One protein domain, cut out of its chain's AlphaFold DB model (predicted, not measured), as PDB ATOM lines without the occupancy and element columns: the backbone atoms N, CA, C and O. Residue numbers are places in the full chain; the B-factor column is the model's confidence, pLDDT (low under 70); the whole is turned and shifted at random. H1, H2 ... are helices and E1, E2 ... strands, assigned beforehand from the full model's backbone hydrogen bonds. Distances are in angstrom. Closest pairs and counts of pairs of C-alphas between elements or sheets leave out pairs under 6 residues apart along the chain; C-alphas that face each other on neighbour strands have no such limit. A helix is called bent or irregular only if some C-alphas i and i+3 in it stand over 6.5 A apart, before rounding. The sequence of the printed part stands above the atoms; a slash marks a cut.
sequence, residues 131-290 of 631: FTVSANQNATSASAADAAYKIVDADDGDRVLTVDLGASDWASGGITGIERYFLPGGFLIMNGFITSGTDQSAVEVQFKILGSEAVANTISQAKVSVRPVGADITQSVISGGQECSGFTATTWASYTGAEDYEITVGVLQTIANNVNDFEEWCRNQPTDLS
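What this domain is: This is residues 131 to 290 of the 631 residues of an uncharacterized protein of Flavobacteriaceae bacterium (UniProt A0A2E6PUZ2). Six antiparallel strands make a closed barrel, with E1, E2, E5, E4, E3 and E6 following one another round the ring and E6 meeting E1 again; the sharply bent E4 serves both E3 and E5. The tip of the E3 and E4 hairpin and the tail of residues 272 to 290 reach away from the barrel on opposite sides, H1 and H3 are small helices on its outside, H2 and residues 230 to 248 lie beyond one end, and residues 165 to 177 beyond the other. The 160 printed residues hold six named strands and three named helices, along the chain E1 E2 H1 E3 E4 E5 H2 H3 E6; the class is mostly strand, with under half of the residues in named elements. The whole is compact, with a radius of gyration of the C-alphas of 15.8 A and spans of 48 by 44 by 28 A.

How they stand to each other: Start at E4, residues 199 to 215, which bends by 105 degrees at residue 211. On one side of it, beside residues 206 to 215, find E5, residues 221 to 229; N 213 and O 223 are 2.9 A apart. On the other side, beside residues 199 to 209, is E3, residues 187 to 196, with N 190 and O 205 at 2.8 A. E3, E4 and E5 form a meander, each strand the antiparallel neighbour of the one before, and both links are hairpins. On the side of E5 other than that of E4, beside residues 221 to 226, look for E2, residues 159 to 164, where N 161 and O 224 are 2.9 A apart. E2 forms a hairpin with E1, residues 131 to 138, which bends by 66 degrees at residue 134; N 162 and O 135 are 2.8 A apart. E6, residues 266 to 271, closes the ring, with N 191 of E3 and O 267 at 2.8 A, and N 133 of E1 and O 266 at 2.9 A. H1, residues 178 to 181, is on the barrel, outside it, at a height over the sheet of 5.9 A; its closest C-alphas to E5 are Glu 179 and Ala 222, 5.0 A apart. H3, residues 258 to 261, is also on it and outside, at a height of 6.2 A. H2, residues 249 to 253, is not on the barrel, and is close but not clearly touching H3, the closest C-alphas being those of Trp 252 and Ala 258, 6.5 A apart. In H2 every O i to N i+4 pair is within hydrogen-bond range; H1 and H3 are too short for such a pair.

Where its parts are: Find C-alpha 131 at (30.923, 8.057, 63.339), where E1 begins its 19.5 A. E3 spans 27.6 A, E4 32.7 A and E5 23.7 A. E6 ends at C-alpha 271, (21.779, 9.503, 55.073).

The domain as a whole: The C-alphas farthest apart, those of Thr 198 and Phe 278, are 49.4 A apart. The printed part has no cut; the links E1 to E2, E2 to H1 and E5 to H2 are long. Confidence is under 70 at residues 154 to 155, 167 to 175, 217 to 218 and 288 to 290, while the mean pLDDT of the printed part is 84.2.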
ATOM      1  N   PHE A 131      30.262   9.186  62.695       87.75
ATOM      2  CA  PHE A 131      30.923   8.057  63.339       87.75
ATOM      3  C   PHE A 131      32.265   7.805  62.658       87.75
ATOM      4  O   PHE A 131      32.447   8.137  61.490       87.75
ATOM      5  N   THR A 132      33.214   7.217  63.367       89.75
ATOM      6  CA  THR A 132      34.491   6.781  62.797       89.75
ATOM      7  C   THR A 132      34.474   5.285  62.572       89.75
ATOM      8  O   THR A 132      33.911   4.534  63.364       89.75
ATOM      9  N   VAL A 133      35.091   4.853  61.478       90.69
ATOM     10  CA  VAL A 133      35.295   3.439  61.161       90.69
ATOM     11  C   VAL A 133      36.689   3.043  61.632       90.69
ATOM     12  O   VAL A 133      37.669   3.680  61.249       90.69
ATOM     13  N   SER A 134      36.770   2.007  62.465       87.69
ATOM     14  CA  SER A 134      38.031   1.460  62.988       87.69
ATOM     15  C   SER A 134      38.378   0.083  62.419       87.69
ATOM     16  O   SER A 134      39.522  -0.359  62.531       87.69
ATOM     17  N   ALA A 135      37.416  -0.595  61.789       90.06
ATOM     18  CA  ALA A 135      37.661  -1.810  61.021       90.06
ATOM     19  C   ALA A 135      36.606  -2.008  59.928       90.06
ATOM     20  O   ALA A 135      35.444  -1.642  60.100       90.06
ATOM     21  N   ASN A 136      37.007  -2.670  58.847       91.69
ATOM     22  CA  ASN A 136      36.145  -3.130  57.762       91.69
ATOM     23  C   ASN A 136      36.548  -4.570  57.425       91.69
ATOM     24  O   ASN A 136      37.711  -4.828  57.114       91.69
ATOM     25  N   GLN A 137      35.621  -5.513  57.573       92.31
ATOM     26  CA  GLN A 137      35.855  -6.946  57.367       92.31
ATOM     27  C   GLN A 137      34.741  -7.548  56.513       92.31
ATOM     28  O   GLN A 137      33.648  -6.988  56.454       92.31
ATOM     29  N   ASN A 138      34.981  -8.705  55.896       91.06
ATOM     30  CA  ASN A 138      33.933  -9.416  55.161       91.06
ATOM     31  C   ASN A 138      32.824  -9.842  56.126       91.06
ATOM     32  O   ASN A 138      33.090 -10.329  57.232       91.06
ATOM     33  N   ALA A 139      31.577  -9.643  55.713       91.44
ATOM     34  CA  ALA A 139      30.440 -10.131  56.464       91.44
ATOM     35  C   ALA A 139      30.330 -11.652  56.340       91.44
ATOM     36  O   ALA A 139      30.643 -12.250  55.320       91.44
ATOM     37  N   THR A 140      29.856 -12.279  57.409       90.81
ATOM     38  CA  THR A 140      29.571 -13.718  57.462       90.81
ATOM     39  C   THR A 140      28.091 -13.934  57.738       90.81
ATOM     40  O   THR A 140      27.393 -13.027  58.191       90.81
ATOM     41  N   SER A 141      27.591 -15.149  57.547       87.81
ATOM     42  CA  SER A 141      26.211 -15.533  57.852       87.81
ATOM     43  C   SER A 141      25.832 -15.354  59.328       87.81
ATOM     44  O   SER A 141      24.644 -15.316  59.647       87.81
ATOM     45  N   ALA A 142      26.822 -15.212  60.218       88.75
ATOM     46  CA  ALA A 142      26.646 -14.875  61.629       88.75
ATOM     47  C   ALA A 142      26.538 -13.362  61.898       88.75
ATOM     48  O   ALA A 142      26.272 -12.967  63.031       88.75
ATOM     49  N   SER A 143      26.771 -12.516  60.892       92.50
ATOM     50  CA  SER A 143      26.721 -11.057  61.027       92.50
ATOM     51  C   SER A 143      25.277 -10.557  61.112       92.50
ATOM     52  O   SER A 143      24.355 -11.179  60.582       92.50
ATOM     53  N   ALA A 144      25.074  -9.427  61.791       91.69
ATOM     54  CA  ALA A 144      23.746  -8.890  62.060       91.69
ATOM     55  C   ALA A 144      23.018  -8.487  60.766       91.69
ATOM     56  O   ALA A 144      23.420  -7.552  60.082       91.69
ATOM     57  N   ALA A 145      21.899  -9.140  60.457       91.25
ATOM     58  CA  ALA A 145      21.049  -8.788  59.325       91.25
ATOM     59  C   ALA A 145      19.571  -8.843  59.716       91.25
ATOM     60  O   ALA A 145      19.138  -9.720  60.466       91.25
ATOM     61  N   ASP A 146      18.796  -7.900  59.195       91.00
ATOM     62  CA  ASP A 146      17.343  -7.930  59.273       91.00
ATOM     63  C   ASP A 146      16.762  -9.053  58.402       91.00
ATOM     64  O   ASP A 146      17.367  -9.460  57.414       91.00
ATOM     65  N   ALA A 147      15.559  -9.530  58.734       85.88
ATOM     66  CA  ALA A 147      14.951 -10.685  58.068       85.88
ATOM     67  C   ALA A 147      14.760 -10.508  56.546       85.88
ATOM     68  O   ALA A 147      14.715 -11.502  55.819       85.88
ATOM     69  N   ALA A 148      14.672  -9.267  56.056       84.69
ATOM     70  CA  ALA A 148      14.580  -8.955  54.629       84.69
ATOM     71  C   ALA A 148      15.893  -9.198  53.852       84.69
ATOM     72  O   ALA A 148      15.868  -9.334  52.628       84.69
ATOM     73  N   TYR A 149      17.034  -9.284  54.542       88.94
ATOM     74  CA  TYR A 149      18.359  -9.376  53.934       88.94
ATOM     75  C   TYR A 149      19.031 -10.704  54.263       88.94
ATOM     76  O   TYR A 149      18.951 -11.206  55.385       88.94
ATOM     77  N   LYS A 150      19.747 -11.268  53.288       88.25
ATOM     78  CA  LYS A 150      20.589 -12.442  53.515       88.25
ATOM     79  C   LYS A 150      22.056 -12.094  53.301       88.25
ATOM     80  O   LYS A 150      22.413 -11.588  52.240       88.25
ATOM     81  N   ILE A 151      22.875 -12.432  54.296       87.75
ATOM     82  CA  ILE A 151      24.335 -12.511  54.183       87.75
ATOM     83  C   ILE A 151      24.695 -13.980  53.942       87.75
ATOM     84  O   ILE A 151      24.186 -14.879  54.628       87.75
ATOM     85  N   VAL A 152      25.521 -14.233  52.931       83.31
ATOM     86  CA  VAL A 152      25.929 -15.574  52.497       83.31
ATOM     87  C   VAL A 152      27.430 -15.709  52.743       83.31
ATOM     88  O   VAL A 152      28.181 -14.848  52.325       83.31
ATOM     89  N   ASP A 153      27.892 -16.788  53.384       77.19
ATOM     90  CA  ASP A 153      29.327 -16.964  53.713       77.19
ATOM     91  C   ASP A 153      30.255 -17.045  52.486       77.19
ATOM     92  O   ASP A 153      31.466 -16.919  52.614       77.19
ATOM     93  N   ALA A 154      29.696 -17.310  51.303       67.44
ATOM     94  CA  ALA A 154      30.424 -17.323  50.036       67.44
ATOM     95  C   ALA A 154      30.455 -15.947  49.339       67.44
ATOM     96  O   ALA A 154      31.116 -15.818  48.300       67.44
ATOM     97  N   ASP A 155      29.738 -14.960  49.887       67.81
ATOM     98  CA  ASP A 155      29.645 -13.609  49.351       67.81
ATOM     99  C   ASP A 155      30.663 -12.685  50.039       67.81
ATOM    100  O   ASP A 155      30.514 -12.364  51.214       67.81
ATOM    101  N   ASP A 156      31.666 -12.203  49.297       74.25
ATOM    102  CA  ASP A 156      32.675 -11.254  49.817       74.25
ATOM    103  C   ASP A 156      32.285  -9.776  49.618       74.25
ATOM    104  O   ASP A 156      33.012  -8.874  50.040       74.25
ATOM    105  N   GLY A 157      31.138  -9.515  48.979       82.06
ATOM    106  CA  GLY A 157      30.655  -8.154  48.734       82.06
ATOM    107  C   GLY A 157      30.074  -7.479  49.978       82.06
ATOM    108  O   GLY A 157      30.235  -6.274  50.151       82.06
ATOM    109  N   ASP A 158      29.416  -8.228  50.867       91.88
ATOM    110  CA  ASP A 158      28.876  -7.671  52.111       91.88
ATOM    111  C   ASP A 158      29.995  -7.453  53.139       91.88
ATOM    112  O   ASP A 158      30.897  -8.278  53.293       91.88
ATOM    113  N   ARG A 159      29.928  -6.347  53.884       92.62
ATOM    114  CA  ARG A 159      30.973  -5.930  54.830       92.62
ATOM    115  C   ARG A 159      30.420  -5.725  56.233       92.62
ATOM    116  O   ARG A 159      29.234  -5.471  56.425       92.62
ATOM    117  N   VAL A 160      31.292  -5.810  57.228       94.56
ATOM    118  CA  VAL A 160      31.035  -5.430  58.619       94.56
ATOM    119  C   VAL A 160      31.965  -4.285  58.974       94.56
ATOM    120  O   VAL A 160      33.179  -4.465  59.096       94.56
ATOM    121  N   LEU A 161      31.377  -3.108  59.157       94.25
ATOM    122  CA  LEU A 161      32.071  -1.924  59.636       94.25
ATOM    123  C   LEU A 161      32.033  -1.918  61.162       94.25
ATOM    124  O   LEU A 161      30.959  -1.976  61.759       94.25
ATOM    125  N   THR A 162      33.196  -1.837  61.802       92.75
ATOM    126  CA  THR A 162      33.279  -1.518  63.232       92.75
ATOM    127  C   THR A 162      33.325  -0.009  63.371       92.75
ATOM    128  O   THR A 162      34.252   0.631  62.873       92.75
ATOM    129  N   VAL A 163      32.301   0.543  64.011       91.25
ATOM    130  CA  VAL A 163      32.084   1.983  64.126       91.25
ATOM    131  C   VAL A 163      32.123   2.424  65.578       91.25
ATOM    132  O   VAL A 163      31.703   1.688  66.475       91.25
ATOM    133  N   ASP A 164      32.604   3.639  65.804       88.12
ATOM    134  CA  ASP A 164      32.636   4.287  67.109       88.12
ATOM    135  C   ASP A 164      32.472   5.812  66.996       88.12
ATOM    136  O   ASP A 164      32.239   6.357  65.918       88.12
ATOM    137  N   LEU A 165      32.503   6.505  68.135       79.19
ATOM    138  CA  LEU A 165      32.350   7.966  68.212       79.19
ATOM    139  C   LEU A 165      33.681   8.721  68.013       79.19
ATOM    140  O   LEU A 165      33.717   9.947  68.138       79.19
ATOM    141  N   GLY A 166      34.771   8.006  67.722       76.44
ATOM    142  CA  GLY A 166      36.084   8.565  67.423       76.44
ATOM    143  C   GLY A 166      36.727   9.311  68.580       76.44
ATOM    144  O   GLY A 166      36.471   9.035  69.749       76.44
ATOM    145  N   ALA A 167      37.559  10.299  68.243       66.88
ATOM    146  CA  ALA A 167      38.186  11.208  69.206       66.88
ATOM    147  C   ALA A 167      37.221  12.273  69.756       66.88
ATOM    148  O   ALA A 167      37.659  13.274  70.318       66.88
ATOM    149  N   SER A 168      35.913  12.097  69.564       63.16
ATOM    150  CA  SER A 168      34.954  13.047  70.091       63.16
ATOM    151  C   SER A 168      34.888  12.988  71.619       63.16
ATOM    152  O   SER A 168      34.966  11.912  72.218       63.16
ATOM    153  N   ASP A 169      34.602  14.134  72.237       58.12
ATOM    154  CA  ASP A 169      34.247  14.280  73.654       58.12
ATOM    155  C   ASP A 169      33.111  13.326  74.105       58.12
ATOM    156  O   ASP A 169      32.883  13.149  75.301       58.12
ATOM    157  N   TRP A 170      32.380  12.708  73.167       59.91
ATOM    158  CA  TRP A 170      31.288  11.759  73.425       59.91
ATOM    159  C   TRP A 170      31.724  10.294  73.575       59.91
ATOM    160  O   TRP A 170      30.908   9.476  74.004       59.91
ATOM    161  N   ALA A 171      32.974   9.945  73.248       60.59
ATOM    162  CA  ALA A 171      33.455   8.561  73.273       60.59
ATOM    163  C   ALA A 171      33.437   7.938  74.682       60.59
ATOM    164  O   ALA A 171      33.203   6.737  74.831       60.59
ATOM    165  N   SER A 172      33.619   8.746  75.731       55.75
ATOM    166  CA  SER A 172      33.625   8.308  77.130       55.75
ATOM    167  C   SER A 172      32.332   8.701  77.865       55.75
ATOM    168  O   SER A 172      32.285   9.621  78.676       55.75
ATOM    169  N   GLY A 173      31.253   7.953  77.611       55.72
ATOM    170  CA  GLY A 173      30.097   7.882  78.522       55.72
ATOM    171  C   GLY A 173      28.901   8.796  78.228       55.72
ATOM    172  O   GLY A 173      27.957   8.806  79.018       55.72
ATOM    173  N   GLY A 174      28.902   9.536  77.113       59.41
ATOM    174  CA  GLY A 174      27.767  10.381  76.714       59.41
ATOM    175  C   GLY A 174      26.643   9.627  75.993       59.41
ATOM    176  O   GLY A 174      25.469   9.901  76.233       59.41
ATOM    177  N   ILE A 175      26.998   8.669  75.130       67.62
ATOM    178  CA  ILE A 175      26.064   7.927  74.271       67.62
ATOM    179  C   ILE A 175      26.367   6.440  74.396       67.62
ATOM    180  O   ILE A 175      27.510   6.021  74.214       67.62
ATOM    181  N   THR A 176      25.347   5.641  74.705       72.75
ATOM    182  CA  THR A 176      25.427   4.176  74.756       72.75
ATOM    183  C   THR A 176      24.438   3.574  73.769       72.75
ATOM    184  O   THR A 176      23.398   4.164  73.490       72.75
ATOM    185  N   GLY A 177      24.763   2.405  73.220       81.00
ATOM    186  CA  GLY A 177      23.896   1.743  72.245       81.00
ATOM    187  C   GLY A 177      23.927   2.392  70.855       81.00
ATOM    188  O   GLY A 177      22.873   2.674  70.278       81.00
ATOM    189  N   ILE A 178      25.124   2.680  70.325       86.62
ATOM    190  CA  ILE A 178      25.269   3.366  69.031       86.62
ATOM    191  C   ILE A 178      24.745   2.539  67.847       86.62
ATOM    192  O   ILE A 178      24.422   3.110  66.811       86.62
ATOM    193  N   GLU A 179      24.580   1.221  68.000       89.31
ATOM    194  CA  GLU A 179      23.981   0.343  66.989       89.31
ATOM    195  C   GLU A 179      22.585   0.820  66.566       89.31
ATOM    196  O   GLU A 179      22.200   0.691  65.412       89.31
ATOM    197  N   ARG A 180      21.843   1.466  67.472       88.19
ATOM    198  CA  ARG A 180      20.472   1.936  67.222       88.19
ATOM    199  C   ARG A 180      20.384   3.015  66.147       88.19
ATOM    200  O   ARG A 180      19.316   3.202  65.571       88.19
ATOM    201  N   TYR A 181      21.479   3.728  65.887       88.44
ATOM    202  CA  TYR A 181      21.543   4.746  64.841       88.44
ATOM    203  C   TYR A 181      21.579   4.135  63.430       88.44
ATOM    204  O   TYR A 181      21.252   4.819  62.458       88.44
ATOM    205  N   PHE A 182      21.920   2.849  63.307       91.94
ATOM    206  CA  PHE A 182      22.067   2.148  62.035       91.94
ATOM    207  C   PHE A 182      20.835   1.294  61.738       91.94
ATOM    208  O   PHE A 182      20.797   0.086  61.954       91.94
ATOM    209  N   LEU A 183      19.791   1.946  61.232       91.56
ATOM    210  CA  LEU A 183      18.535   1.278  60.904       91.56
ATOM    211  C   LEU A 183      18.685   0.443  59.622       91.56
ATOM    212  O   LEU A 183      19.072   1.000  58.589       91.56
ATOM    213  N   PRO A 184      18.330  -0.857  59.631       91.50
ATOM    214  CA  PRO A 184      18.400  -1.658  58.419       91.50
ATOM    215  C   PRO A 184      17.495  -1.099  57.313       91.50
ATOM    216  O   PRO A 184      16.443  -0.518  57.591       91.50
ATOM    217  N   GLY A 185      17.906  -1.244  56.057       88.19
ATOM    218  CA  GLY A 185      17.287  -0.595  54.894       88.19
ATOM    219  C   GLY A 185      17.607   0.894  54.734       88.19
ATOM    220  O   GLY A 185      17.331   1.453  53.677       88.19
ATOM    221  N   GLY A 186      18.221   1.531  55.736       90.81
ATOM    222  CA  GLY A 186      18.825   2.850  55.583       90.81
ATOM    223  C   GLY A 186      20.099   2.802  54.738       90.81
ATOM    224  O   GLY A 186      20.611   1.730  54.404       90.81
ATOM    225  N   PHE A 187      20.632   3.978  54.426       92.31
ATOM    226  CA  PHE A 187      21.891   4.118  53.704       92.31
ATOM    227  C   PHE A 187      22.899   4.915  54.526       92.31
ATOM    228  O   PHE A 187      22.546   5.720  55.392       92.31
ATOM    229  N   LEU A 188      24.170   4.687  54.229       93.38
ATOM    230  CA  LEU A 188      25.289   5.409  54.805       93.38
ATOM    231  C   LEU A 188      26.305   5.756  53.723       93.38
ATOM    232  O   LEU A 188      26.385   5.085  52.694       93.38
ATOM    233  N   ILE A 189      27.065   6.812  53.973       93.44
ATOM    234  CA  ILE A 189      28.207   7.211  53.157       93.44
ATOM    235  C   ILE A 189      29.450   7.093  54.028       93.44
ATOM    236  O   ILE A 189      29.464   7.574  55.164       93.44
ATOM    237  N   MET A 190      30.478   6.451  53.490       91.75
ATOM    238  CA  MET A 190      31.800   6.372  54.085       91.75
ATOM    239  C   MET A 190      32.762   7.232  53.269       91.75
ATOM    240  O   MET A 190      32.938   7.024  52.073       91.75
ATOM    241  N   ASN A 191      33.386   8.183  53.956       92.06
ATOM    242  CA  ASN A 191      34.433   9.046  53.436       92.06
ATOM    243  C   ASN A 191      35.766   8.628  54.049       92.06
ATOM    244  O   ASN A 191      35.922   8.645  55.271       92.06
ATOM    245  N   GLY A 192      36.733   8.255  53.221       89.75
ATOM    246  CA  GLY A 192      38.036   7.796  53.688       89.75
ATOM    247  C   GLY A 192      39.124   8.003  52.650       89.75
ATOM    248  O   GLY A 192      38.977   8.782  51.707       89.75
ATOM    249  N   PHE A 193      40.238   7.310  52.842       85.75
ATOM    250  CA  PHE A 193      41.329   7.308  51.881       85.75
ATOM    251  C   PHE A 193      41.898   5.905  51.714       85.75
ATOM    252  O   PHE A 193      42.046   5.154  52.680       85.75
ATOM    253  N   ILE A 194      42.254   5.571  50.479       83.81
ATOM    254  CA  ILE A 194      43.051   4.388  50.174       83.81
ATOM    255  C   ILE A 194      44.514   4.800  50.223       83.81
ATOM    256  O   ILE A 194      44.908   5.813  49.638       83.81
ATOM    257  N   THR A 195      45.321   4.012  50.930       79.50
ATOM    258  CA  THR A 195      46.771   4.208  50.972       79.50
ATOM    259  C   THR A 195      47.430   3.265  49.978       79.50
ATOM    260  O   THR A 195      47.390   2.050  50.160       79.50
ATOM    261  N   SER A 196      48.074   3.824  48.954       75.50
ATOM    262  CA  SER A 196      48.907   3.073  48.014       75.50
ATOM    263  C   SER A 196      50.340   3.595  48.101       75.50
ATOM    264  O   SER A 196      50.696   4.623  47.526       75.50
ATOM    265  N   GLY A 197      51.173   2.925  48.903       73.25
ATOM    266  CA  GLY A 197      52.517   3.415  49.216       73.25
ATOM    267  C   GLY A 197      52.478   4.702  50.048       73.25
ATOM    268  O   GLY A 197      52.013   4.683  51.185       73.25
ATOM    269  N   THR A 198      52.999   5.805  49.502       72.56
ATOM    270  CA  THR A 198      52.954   7.146  50.124       72.56
ATOM    271  C   THR A 198      51.752   7.978  49.690       72.56
ATOM    272  O   THR A 198      51.486   9.008  50.305       72.56
ATOM    273  N   ASP A 199      51.039   7.553  48.647       75.44
ATOM    274  CA  ASP A 199      49.943   8.320  48.070       75.44
ATOM    275  C   ASP A 199      48.627   7.962  48.769       75.44
ATOM    276  O   ASP A 199      48.309   6.789  48.993       75.44
ATOM    277  N   GLN A 200      47.859   8.995  49.114       81.81
ATOM    278  CA  GLN A 200      46.529   8.872  49.704       81.81
ATOM    279  C   GLN A 200      45.503   9.387  48.698       81.81
ATOM    280  O   GLN A 200      45.493  10.574  48.368       81.81
ATOM    281  N   SER A 201      44.647   8.495  48.204       83.88
ATOM    282  CA  SER A 201      43.533   8.863  47.324       83.88
ATOM    283  C   SER A 201      42.256   8.934  48.145       83.88
ATOM    284  O   SER A 201      41.897   7.958  48.802       83.88
ATOM    285  N   ALA A 202      41.592  10.092  48.138       86.50
ATOM    286  CA  ALA A 202      40.307  10.265  48.807       86.50
ATOM    287  C   ALA A 202      39.225   9.472  48.068       86.50
ATOM    288  O   ALA A 202      39.126   9.554  46.843       86.50
ATOM    289  N   VAL A 203      38.420   8.730  48.822       89.25
ATOM    290  CA  VAL A 203      37.361   7.875  48.287       89.25
ATOM    291  C   VAL A 203      36.085   8.088  49.090       89.25
ATOM    292  O   VAL A 203      36.108   8.154  50.323       89.25
ATOM    293  N   GLU A 204      34.973   8.187  48.367       91.25
ATOM    294  CA  GLU A 204      33.623   8.233  48.916       91.25
ATOM    295  C   GLU A 204      32.838   7.043  48.365       91.25
ATOM    296  O   GLU A 204      32.702   6.886  47.152       91.25
ATOM    297  N   VAL A 205      32.315   6.210  49.260       91.38
ATOM    298  CA  VAL A 205      31.485   5.057  48.899       91.38
ATOM    299  C   VAL A 205      30.203   5.037  49.709       91.38
ATOM    300  O   VAL A 205      30.153   5.467  50.863       91.38
ATOM    301  N   GLN A 206      29.148   4.509  49.102       93.25
ATOM    302  CA  GLN A 206      27.847   4.379  49.735       93.25
ATOM    303  C   GLN A 206      27.558   2.909  50.035       93.25
ATOM    304  O   GLN A 206      27.861   2.018  49.241       93.25
ATOM    305  N   PHE A 207      26.911   2.658  51.171       93.88
ATOM    306  CA  PHE A 207      26.399   1.338  51.505       93.88
ATOM    307  C   PHE A 207      24.937   1.385  51.953       93.88
ATOM    308  O   PHE A 207      24.450   2.386  52.486       93.88
ATOM    309  N   LYS A 208      24.244   0.259  51.779       93.25
ATOM    310  CA  LYS A 208      22.947  -0.046  52.390       93.25
ATOM    311  C   LYS A 208      23.172  -0.783  53.708       93.25
ATOM    312  O   LYS A 208      23.989  -1.697  53.772       93.25
ATOM    313  N   ILE A 209      22.440  -0.412  54.750       94.31
ATOM    314  CA  ILE A 209      22.528  -1.041  56.070       94.31
ATOM    315  C   ILE A 209      21.698  -2.327  56.060       94.31
ATOM    316  O   ILE A 209      20.493  -2.290  55.808       94.31
ATOM    317  N   LEU A 210      22.326  -3.462  56.357       93.69
ATOM    318  CA  LEU A 210      21.663  -4.765  56.465       93.69
ATOM    319  C   LEU A 210      21.222  -5.061  57.897       93.69
ATOM    320  O   LEU A 210      20.194  -5.701  58.107       93.69
ATOM    321  N   GLY A 211      21.985  -4.579  58.873       93.88
ATOM    322  CA  GLY A 211      21.729  -4.749  60.296       93.88
ATOM    323  C   GLY A 211      22.893  -4.228  61.129       93.88
ATOM    324  O   GLY A 211      23.923  -3.808  60.599       93.88
ATOM    325  N   SER A 212      22.721  -4.228  62.445       94.44
ATOM    326  CA  SER A 212      23.741  -3.743  63.370       94.44
ATOM    327  C   SER A 212      23.643  -4.429  64.722       94.44
ATOM    328  O   SER A 212      22.544  -4.738  65.186       94.44
ATOM    329  N   GLU A 213      24.778  -4.590  65.389       93.50
ATOM    330  CA  GLU A 213      24.869  -5.134  66.741       93.50
ATOM    331  C   GLU A 213      25.796  -4.294  67.626       93.50
ATOM    332  O   GLU A 213      26.768  -3.694  67.158       93.50
ATOM    333  N   ALA A 214      25.490  -4.261  68.922       90.25
ATOM    334  CA  ALA A 214      26.336  -3.617  69.916       90.25
ATOM    335  C   ALA A 214      27.610  -4.439  70.142       90.25
ATOM    336  O   ALA A 214      27.555  -5.663  70.272       90.25
ATOM    337  N   VAL A 215      28.751  -3.766  70.277       86.62
ATOM    338  CA  VAL A 215      30.005  -4.399  70.697       86.62
ATOM    339  C   VAL A 215      30.275  -4.030  72.150       86.62
ATOM    340  O   VAL A 215      30.309  -2.855  72.511       86.62
ATOM    341  N   ALA A 216      30.484  -5.037  72.999       73.75
ATOM    342  CA  ALA A 216      30.871  -4.817  74.387       73.75
ATOM    343  C   ALA A 216      32.315  -4.298  74.449       73.75
ATOM    344  O   ALA A 216      33.263  -5.070  74.303       73.75
ATOM    345  N   ASN A 217      32.483  -2.992  74.651       69.31
ATOM    346  CA  ASN A 217      33.787  -2.354  74.799       69.31
ATOM    347  C   ASN A 217      33.710  -1.150  75.762       69.31
ATOM    348  O   ASN A 217      32.626  -0.736  76.169       69.31
ATOM    349  N   THR A 218      34.866  -0.608  76.155       64.94
ATOM    350  CA  THR A 218      34.997   0.555  77.054       64.94
ATOM    351  C   THR A 218      34.444   1.839  76.426       64.94
ATOM    352  O   THR A 218      33.935   2.706  77.133       64.94
ATOM    353  N   ILE A 219      34.536   1.948  75.098       70.19
ATOM    354  CA  ILE A 219      33.896   2.985  74.279       70.19
ATOM    355  C   ILE A 219      32.674   2.345  73.619       70.19
ATOM    356  O   ILE A 219      32.719   1.172  73.250       70.19
ATOM    357  N   SER A 220      31.589   3.099  73.455       77.88
ATOM    358  CA  SER A 220      30.424   2.620  72.709       77.88
ATOM    359  C   SER A 220      30.807   2.334  71.257       77.88
ATOM    360  O   SER A 220      31.138   3.254  70.510       77.88
ATOM    361  N   GLN A 221      30.755   1.059  70.875       88.38
ATOM    362  CA  GLN A 221      31.069   0.573  69.535       88.38
ATOM    363  C   GLN A 221      29.898  -0.238  68.972       88.38
ATOM    364  O   GLN A 221      29.164  -0.891  69.721       88.38
ATOM    365  N   ALA A 222      29.748  -0.236  67.651       91.38
ATOM    366  CA  ALA A 222      28.804  -1.090  66.945       91.38
ATOM    367  C   ALA A 222      29.486  -1.782  65.775       91.38
ATOM    368  O   ALA A 222      30.424  -1.261  65.174       91.38
ATOM    369  N   LYS A 223      28.987  -2.966  65.442       94.38
ATOM    370  CA  LYS A 223      29.250  -3.611  64.162       94.38
ATOM    371  C   LYS A 223      28.043  -3.382  63.282       94.38
ATOM    372  O   LYS A 223      26.932  -3.749  63.657       94.38
ATOM    373  N   VAL A 224      28.262  -2.767  62.131       95.25
ATOM    374  CA  VAL A 224      27.221  -2.481  61.149       95.25
ATOM    375  C   VAL A 224      27.488  -3.355  59.940       95.25
ATOM    376  O   VAL A 224      28.520  -3.216  59.286       95.25
ATOM    377  N   SER A 225      26.574  -4.275  59.660       95.44
ATOM    378  CA  SER A 225      26.611  -5.066  58.439       95.44
ATOM    379  C   SER A 225      26.033  -4.242  57.303       95.44
ATOM    380  O   SER A 225      24.925  -3.705  57.401       95.44
ATOM    381  N   VAL A 226      26.795  -4.127  56.228       94.38
ATOM    382  CA  VAL A 226      26.533  -3.207  55.131       94.38
ATOM    383  C   VAL A 226      26.737  -3.894  53.789       94.38
ATOM    384  O   VAL A 226      27.547  -4.810  53.663       94.38
ATOM    385  N   ARG A 227      26.018  -3.421  52.776       93.06
ATOM    386  CA  ARG A 227      26.144  -3.871  51.390       93.06
ATOM    387  C   ARG A 227      26.550  -2.705  50.496       93.06
ATOM    388  O   ARG A 227      25.860  -1.684  50.546       93.06
ATOM    389  N   PRO A 228      27.614  -2.831  49.686       92.62
ATOM    390  CA  PRO A 228      27.986  -1.838  48.687       92.62
ATOM    391  C   PRO A 228      26.796  -1.451  47.809       92.62
ATOM    392  O   PRO A 228      25.967  -2.298  47.461       92.62
ATOM    393  N   VAL A 229      26.699  -0.174  47.445       89.81
ATOM    394  CA  VAL A 229      25.737   0.300  46.445       89.81
ATOM    395  C   VAL A 229      26.420   1.250  45.473       89.81
ATOM    396  O   VAL A 229      27.251   2.060  45.861       89.81
ATOM    397  N   GLY A 230      26.055   1.154  44.198       86.50
ATOM    398  CA  GLY A 230      26.646   1.947  43.127       86.50
ATOM    399  C   GLY A 230      26.159   1.455  41.770       86.50
ATOM    400  O   GLY A 230      25.579   0.375  41.678       86.50
ATOM    401  N   ALA A 231      26.384   2.242  40.718       83.25
ATOM    402  CA  ALA A 231      25.964   1.879  39.361       83.25
ATOM    403  C   ALA A 231      26.621   0.576  38.868       83.25
ATOM    404  O   ALA A 231      25.992  -0.194  38.145       83.25
ATOM    405  N   ASP A 232      27.853   0.323  39.311       81.38
ATOM    406  CA  ASP A 232      28.666  -0.830  38.916       81.38
ATOM    407  C   ASP A 232      28.588  -1.999  39.918       81.38
ATOM    408  O   ASP A 232      29.194  -3.052  39.717       81.38
ATOM    409  N   ILE A 233      27.804  -1.844  40.992       86.25
ATOM    410  CA  ILE A 233      27.602  -2.879  42.005       86.25
ATOM    411  C   ILE A 233      26.400  -3.736  41.615       86.25
ATOM    412  O   ILE A 233      25.264  -3.266  41.539       86.25
ATOM    413  N   THR A 234      26.644  -5.027  41.400       80.81
ATOM    414  CA  THR A 234      25.567  -5.997  41.184       80.81
ATOM    415  C   THR A 234      24.842  -6.264  42.504       80.81
ATOM    416  O   THR A 234      25.469  -6.298  43.555       80.81
ATOM    417  N   GLN A 235      23.524  -6.455  42.452       82.19
ATOM    418  CA  GLN A 235      22.724  -6.976  43.562       82.19
ATOM    419  C   GLN A 235      21.888  -8.147  43.054       82.19
ATOM    420  O   GLN A 235      21.474  -8.167  41.893       82.19
ATOM    421  N   SER A 236      21.647  -9.133  43.912       83.00
ATOM    422  CA  SER A 236      20.886 -10.328  43.555       83.00
ATOM    423  C   SER A 236      19.810 -10.621  44.597       83.00
ATOM    424  O   SER A 236      19.781 -10.040  45.681       83.00
ATOM    425  N   VAL A 237      18.884 -11.510  44.252       81.94
ATOM    426  CA  VAL A 237      17.798 -11.951  45.128       81.94
ATOM    427  C   VAL A 237      17.814 -13.470  45.159       81.94
ATOM    428  O   VAL A 237      17.774 -14.122  44.114       81.94
ATOM    429  N   ILE A 238      17.876 -14.045  46.357       81.12
ATOM    430  CA  ILE A 238      17.858 -15.498  46.538       81.12
ATOM    431  C   ILE A 238      16.428 -16.038  46.653       81.12
ATOM    432  O   ILE A 238      15.465 -15.305  46.892       81.12
ATOM    433  N   SER A 239      16.288 -17.360  46.519       74.81
ATOM    434  CA  SER A 239      15.025 -18.074  46.740       74.81
ATOM    435  C   SER A 239      14.424 -17.714  48.103       74.81
ATOM    436  O   SER A 239      15.022 -17.998  49.137       74.81
ATOM    437  N   GLY A 240      13.238 -17.100  48.094       75.06
ATOM    438  CA  GLY A 240      12.597 -16.537  49.290       75.06
ATOM    439  C   GLY A 240      12.467 -15.012  49.277       75.06
ATOM    440  O   GLY A 240      11.857 -14.464  50.187       75.06
ATOM    441  N   GLY A 241      12.987 -14.336  48.245       80.62
ATOM    442  CA  GLY A 241      12.805 -12.893  48.043       80.62
ATOM    443  C   GLY A 241      13.764 -12.015  48.849       80.62
ATOM    444  O   GLY A 241      13.603 -10.801  48.852       80.62
ATOM    445  N   GLN A 242      14.753 -12.613  49.519       82.88
ATOM    446  CA  GLN A 242      15.760 -11.878  50.283       82.88
ATOM    447  C   GLN A 242      16.854 -11.351  49.354       82.88
ATOM    448  O   GLN A 242      17.372 -12.090  48.513       82.88
ATOM    449  N   GLU A 243      17.242 -10.095  49.538       84.81
ATOM    450  CA  GLU A 243      18.342  -9.498  48.780       84.81
ATOM    451  C   GLU A 243      19.698 -10.035  49.277       84.81
ATOM    452  O   GLU A 243      19.955 -10.065  50.489       84.81
ATOM    453  N   CYS A 244      20.609 -10.357  48.352       83.62
ATOM    454  CA  CYS A 244      22.025 -10.653  48.599       83.62
ATOM    455  C   CYS A 244      22.958  -9.765  47.745       83.62
ATOM    456  O   CYS A 244      22.507  -9.072  46.829       83.62
ATOM    457  N   SER A 245      24.262  -9.771  48.046       82.50
ATOM    458  CA  SER A 245      25.247  -8.988  47.282       82.50
ATOM    459  C   SER A 245      25.376  -9.484  45.838       82.50
ATOM    460  O   SER A 245      25.644  -8.707  44.933       82.50
ATOM    461  N   GLY A 246      25.168 -10.783  45.597       81.44
ATOM    462  CA  GLY A 246      25.336 -11.389  44.275       81.44
ATOM    463  C   GLY A 246      26.796 -11.560  43.840       81.44
ATOM    464  O   GLY A 246      27.034 -12.119  42.768       81.44
ATOM    465  N   PHE A 247      27.764 -11.135  44.657       84.06
ATOM    466  CA  PHE A 247      29.188 -11.359  44.428       84.06
ATOM    467  C   PHE A 247      29.653 -12.607  45.161       84.06
ATOM    468  O   PHE A 247      29.476 -12.708  46.361       84.06
ATOM    469  N   THR A 248      30.349 -13.501  44.465       83.94
ATOM    470  CA  THR A 248      31.224 -14.516  45.075       83.94
ATOM    471  C   THR A 248      32.591 -13.925  45.431       83.94
ATOM    472  O   THR A 248      32.997 -12.919  44.840       83.94
ATOM    473  N   ALA A 249      33.359 -14.609  46.282       80.38
ATOM    474  CA  ALA A 249      34.760 -14.278  46.571       80.38
ATOM    475  C   ALA A 249      35.615 -13.978  45.324       80.38
ATOM    476  O   ALA A 249      36.302 -12.962  45.235       80.38
ATOM    477  N   THR A 250      35.526 -14.831  44.300       83.81
ATOM    478  CA  THR A 250      36.301 -14.668  43.060       83.81
ATOM    479  C   THR A 250      35.852 -13.454  42.249       83.81
ATOM    480  O   THR A 250      36.683 -12.751  41.675       83.81
ATOM    481  N   THR A 251      34.545 -13.197  42.193       86.94
ATOM    482  CA  THR A 251      34.000 -12.061  41.437       86.94
ATOM    483  C   THR A 251      34.241 -10.733  42.144       86.94
ATOM    484  O   THR A 251      34.491  -9.750  41.458       86.94
ATOM    485  N   TRP A 252      34.224 -10.704  43.483       88.56
ATOM    486  CA  TRP A 252      34.557  -9.508  44.260       88.56
ATOM    487  C   TRP A 252      36.038  -9.147  44.113       88.56
ATOM    488  O   TRP A 252      36.360  -8.034  43.722       88.56
ATOM    489  N   ALA A 253      36.941 -10.119  44.281       85.19
ATOM    490  CA  ALA A 253      38.379  -9.900  44.098       85.19
ATOM    491  C   ALA A 253      38.767  -9.461  42.670       85.19
ATOM    492  O   ALA A 253      39.839  -8.897  42.464       85.19
ATOM    493  N   SER A 254      37.912  -9.734  41.678       87.12
ATOM    494  CA  SER A 254      38.114  -9.323  40.282       87.12
ATOM    495  C   SER A 254      37.394  -8.016  39.922       87.12
ATOM    496  O   SER A 254      37.560  -7.521  38.805       87.12
ATOM    497  N   TYR A 255      36.568  -7.472  40.820       86.88
ATOM    498  CA  TYR A 255      35.828  -6.239  40.587       86.88
ATOM    499  C   TYR A 255      36.781  -5.038  40.651       86.88
ATOM    500  O   TYR A 255      37.484  -4.812  41.635       86.88
ATOM    501  N   THR A 256      36.821  -4.265  39.565       85.50
ATOM    502  CA  THR A 256      37.635  -3.046  39.488       85.50
ATOM    503  C   THR A 256      36.969  -1.968  40.342       85.50
ATOM    504  O   THR A 256      35.865  -1.546  40.017       85.50
ATOM    505  N   GLY A 257      37.620  -1.565  41.437       84.31
ATOM    506  CA  GLY A 257      37.045  -0.674  42.455       84.31
ATOM    507  C   GLY A 257      36.585  -1.386  43.732       84.31
ATOM    508  O   GLY A 257      35.968  -0.756  44.583       84.31
ATOM    509  N   ALA A 258      36.871  -2.686  43.905       86.56
ATOM    510  CA  ALA A 258      36.593  -3.377  45.171       86.56
ATOM    511  C   ALA A 258      37.274  -2.667  46.349       86.56
ATOM    512  O   ALA A 258      36.632  -2.435  47.369       86.56
ATOM    513  N   GLU A 259      38.525  -2.240  46.152       87.94
ATOM    514  CA  GLU A 259      39.352  -1.515  47.125       87.94
ATOM    515  C   GLU A 259      38.679  -0.264  47.716       87.94
ATOM    516  O   GLU A 259      38.861   0.017  48.901       87.94
ATOM    517  N   ASP A 260      37.820   0.414  46.947       89.00
ATOM    518  CA  ASP A 260      37.047   1.580  47.396       89.00
ATOM    519  C   ASP A 260      36.070   1.231  48.526       89.00
ATOM    520  O   ASP A 260      35.815   2.040  49.417       89.00
ATOM    521  N   TYR A 261      35.558   0.001  48.542       89.81
ATOM    522  CA  TYR A 261      34.636  -0.496  49.565       89.81
ATOM    523  C   TYR A 261      35.351  -1.252  50.695       89.81
ATOM    524  O   TYR A 261      34.709  -1.643  51.676       89.81
ATOM    525  N   GLU A 262      36.672  -1.446  50.598       89.12
ATOM    526  CA  GLU A 262      37.489  -2.151  51.598       89.12
ATOM    527  C   GLU A 262      38.254  -1.213  52.541       89.12
ATOM    528  O   GLU A 262      39.072  -1.664  53.345       89.12
ATOM    529  N   ILE A 263      37.971   0.090  52.482       87.12
ATOM    530  CA  ILE A 263      38.624   1.097  53.320       87.12
ATOM    531  C   ILE A 263      38.422   0.752  54.800       87.12
ATOM    532  O   ILE A 263      37.305   0.498  55.254       87.12
ATOM    533  N   THR A 264      39.512   0.750  55.565       85.31
ATOM    534  CA  THR A 264      39.525   0.350  56.981       85.31
ATOM    535  C   THR A 264      39.394   1.519  57.951       85.31
ATOM    536  O   THR A 264      39.028   1.299  59.104       85.31
ATOM    537  N   VAL A 265      39.662   2.747  57.494       83.25
ATOM    538  CA  VAL A 265      39.627   3.972  58.305       83.25
ATOM    539  C   VAL A 265      38.902   5.081  57.548       83.25
ATOM    540  O   VAL A 265      39.221   5.375  56.398       83.25
ATOM    541  N   GLY A 266      37.937   5.723  58.200       88.19
ATOM    542  CA  GLY A 266      37.186   6.823  57.602       88.19
ATOM    543  C   GLY A 266      36.107   7.383  58.518       88.19
ATOM    544  O   GLY A 266      35.946   6.951  59.662       88.19
ATOM    545  N   VAL A 267      35.362   8.350  57.991       90.31
ATOM    546  CA  VAL A 267      34.185   8.947  58.618       90.31
ATOM    547  C   VAL A 267      32.934   8.391  57.953       90.31
ATOM    548  O   VAL A 267      32.818   8.353  56.731       90.31
ATOM    549  N   LEU A 268      31.985   7.979  58.778       91.31
ATOM    550  CA  LEU A 268      30.705   7.426  58.389       91.31
ATOM    551  C   LEU A 268      29.593   8.414  58.737       91.31
ATOM    552  O   LEU A 268      29.549   8.944  59.850       91.31
ATOM    553  N   GLN A 269      28.671   8.616  57.804       91.12
ATOM    554  CA  GLN A 269      27.463   9.411  58.008       91.12
ATOM    555  C   GLN A 269      26.236   8.620  57.566       91.12
ATOM    556  O   GLN A 269      26.240   7.980  56.512       91.12
ATOM    557  N   THR A 270      25.177   8.658  58.372       89.38
ATOM    558  CA  THR A 270      23.873   8.130  57.966       89.38
ATOM    559  C   THR A 270      23.179   9.143  57.063       89.38
ATOM    560  O   THR A 270      23.256  10.352  57.285       89.38
ATOM    561  N   ILE A 271      22.510   8.658  56.021       89.38
ATOM    562  CA  ILE A 271      21.779   9.503  55.073       89.38
ATOM    563  C   ILE A 271      20.301   9.114  55.033       89.38
ATOM    564  O   ILE A 271      19.876   8.141  55.660       89.38
ATOM    565  N   ALA A 272      19.508   9.909  54.314       85.62
ATOM    566  CA  ALA A 272      18.086   9.653  54.147       85.62
ATOM    567  C   ALA A 272      17.843   8.248  53.575       85.62
ATOM    568  O   ALA A 272      18.565   7.773  52.694       85.62
ATOM    569  N   ASN A 273      16.809   7.587  54.085       83.69
ATOM    570  CA  ASN A 273      16.307   6.369  53.479       83.69
ATOM    571  C   ASN A 273      15.619   6.696  52.144       83.69
ATOM    572  O   ASN A 273      15.123   7.800  51.928       83.69
ATOM    573  N   ASN A 274      15.587   5.714  51.250       83.44
ATOM    574  CA  ASN A 274      14.840   5.784  50.002       83.44
ATOM    575  C   ASN A 274      13.760   4.707  50.056       83.44
ATOM    576  O   ASN A 274      14.037   3.555  49.733       83.44
ATOM    577  N   VAL A 275      12.588   5.077  50.567       83.69
ATOM    578  CA  VAL A 275      11.452   4.173  50.772       83.69
ATOM    579  C   VAL A 275      10.259   4.721  50.003       83.69
ATOM    580  O   VAL A 275       9.944   5.906  50.110       83.69
ATOM    581  N   ASN A 276       9.607   3.866  49.222       88.06
ATOM    582  CA  ASN A 276       8.405   4.218  48.474       88.06
ATOM    583  C   ASN A 276       7.160   4.251  49.385       88.06
ATOM    584  O   ASN A 276       7.082   3.507  50.355       88.06
ATOM    585  N   ASP A 277       6.131   5.027  49.027       86.94
ATOM    586  CA  ASP A 277       4.850   5.084  49.755       86.94
ATOM    587  C   ASP A 277       4.149   3.714  49.904       86.94
ATOM    588  O   ASP A 277       3.298   3.545  50.779       86.94
ATOM    589  N   PHE A 278       4.478   2.734  49.050       85.50
ATOM    590  CA  PHE A 278       3.951   1.363  49.120       85.50
ATOM    591  C   PHE A 278       4.831   0.380  49.909       85.50
ATOM    592  O   PHE A 278       4.438  -0.774  50.087       85.50
ATOM    593  N   GLU A 279       6.014   0.801  50.356       81.19
ATOM    594  CA  GLU A 279       6.938  -0.022  51.135       81.19
ATOM    595  C   GLU A 279       6.695   0.153  52.640       81.19
ATOM    596  O   GLU A 279       6.330   1.224  53.126       81.19
ATOM    597  N   GLU A 280       6.892  -0.917  53.410       81.12
ATOM    598  CA  GLU A 280       6.750  -0.858  54.864       81.12
ATOM    599  C   GLU A 280       7.979  -0.192  55.499       81.12
ATOM    600  O   GLU A 280       9.097  -0.702  55.413       81.12
ATOM    601  N   TRP A 281       7.769   0.919  56.211       85.56
ATOM    602  CA  TRP A 281       8.804   1.543  57.032       85.56
ATOM    603  C   TRP A 281       8.243   2.070  58.352       85.56
ATOM    604  O   TRP A 281       7.601   3.116  58.413       85.56
ATOM    605  N   CYS A 282       8.535   1.345  59.432       84.25
ATOM    606  CA  CYS A 282       8.108   1.683  60.795       84.25
ATOM    607  C   CYS A 282       9.293   1.973  61.740       84.25
ATOM    608  O   CYS A 282       9.141   1.929  62.962       84.25
ATOM    609  N   ARG A 283      10.494   2.218  61.197       85.06
ATOM    610  CA  ARG A 283      11.723   2.409  61.982       85.06
ATOM    611  C   ARG A 283      11.975   3.893  62.231       85.06
ATOM    612  O   ARG A 283      12.091   4.672  61.290       85.06
ATOM    613  N   ASN A 284      12.117   4.263  63.500       83.31
ATOM    614  CA  ASN A 284      12.465   5.621  63.910       83.31
ATOM    615  C   ASN A 284      13.915   5.661  64.383       83.31
ATOM    616  O   ASN A 284      14.352   4.762  65.105       83.31
ATOM    617  N   GLN A 285      14.642   6.715  64.009       80.94
ATOM    618  CA  GLN A 285      15.958   6.958  64.588       80.94
ATOM    619  C   GLN A 285      15.819   7.188  66.099       80.94
ATOM    620  O   GLN A 285      14.843   7.811  66.537       80.94
ATOM    621  N   PRO A 286      16.761   6.676  66.908       76.19
ATOM    622  CA  PRO A 286      16.750   6.925  68.335       76.19
ATOM    623  C   PRO A 286      16.891   8.427  68.580       76.19
ATOM    624  O   PRO A 286      17.778   9.086  68.046       76.19
ATOM    625  N   THR A 287      16.011   8.973  69.410       71.12
ATOM    626  CA  THR A 287      16.207  10.298  69.992       71.12
ATOM    627  C   THR A 287      16.780  10.091  71.382       71.12
ATOM    628  O   THR A 287      16.048   9.694  72.295       71.12
ATOM    629  N   ASP A 288      18.082  10.311  71.545       67.94
ATOM    630  CA  ASP A 288      18.699  10.200  72.860       67.94
ATOM    631  C   ASP A 288      18.081  11.221  73.816       67.94
ATOM    632  O   ASP A 288      17.878  12.395  73.488       67.94
ATOM    633  N   LEU A 289      17.756  10.763  75.028       67.31
ATOM    634  CA  LEU A 289      17.304  11.666  76.073       67.31
ATOM    635  C   LEU A 289      18.507  12.505  76.499       67.31
ATOM    636  O   LEU A 289      19.313  12.088  77.326       67.31
ATOM    637  N   SER A 290      18.583  13.726  75.983       67.94
ATOM    638  CA  SER A 290      19.632  14.684  76.324       67.94
ATOM    639  C   SER A 290      19.583  15.148  77.779       67.94
ATOM    640  O   SER A 290      20.314  16.049  78.144       67.94
TER     641      SER A 290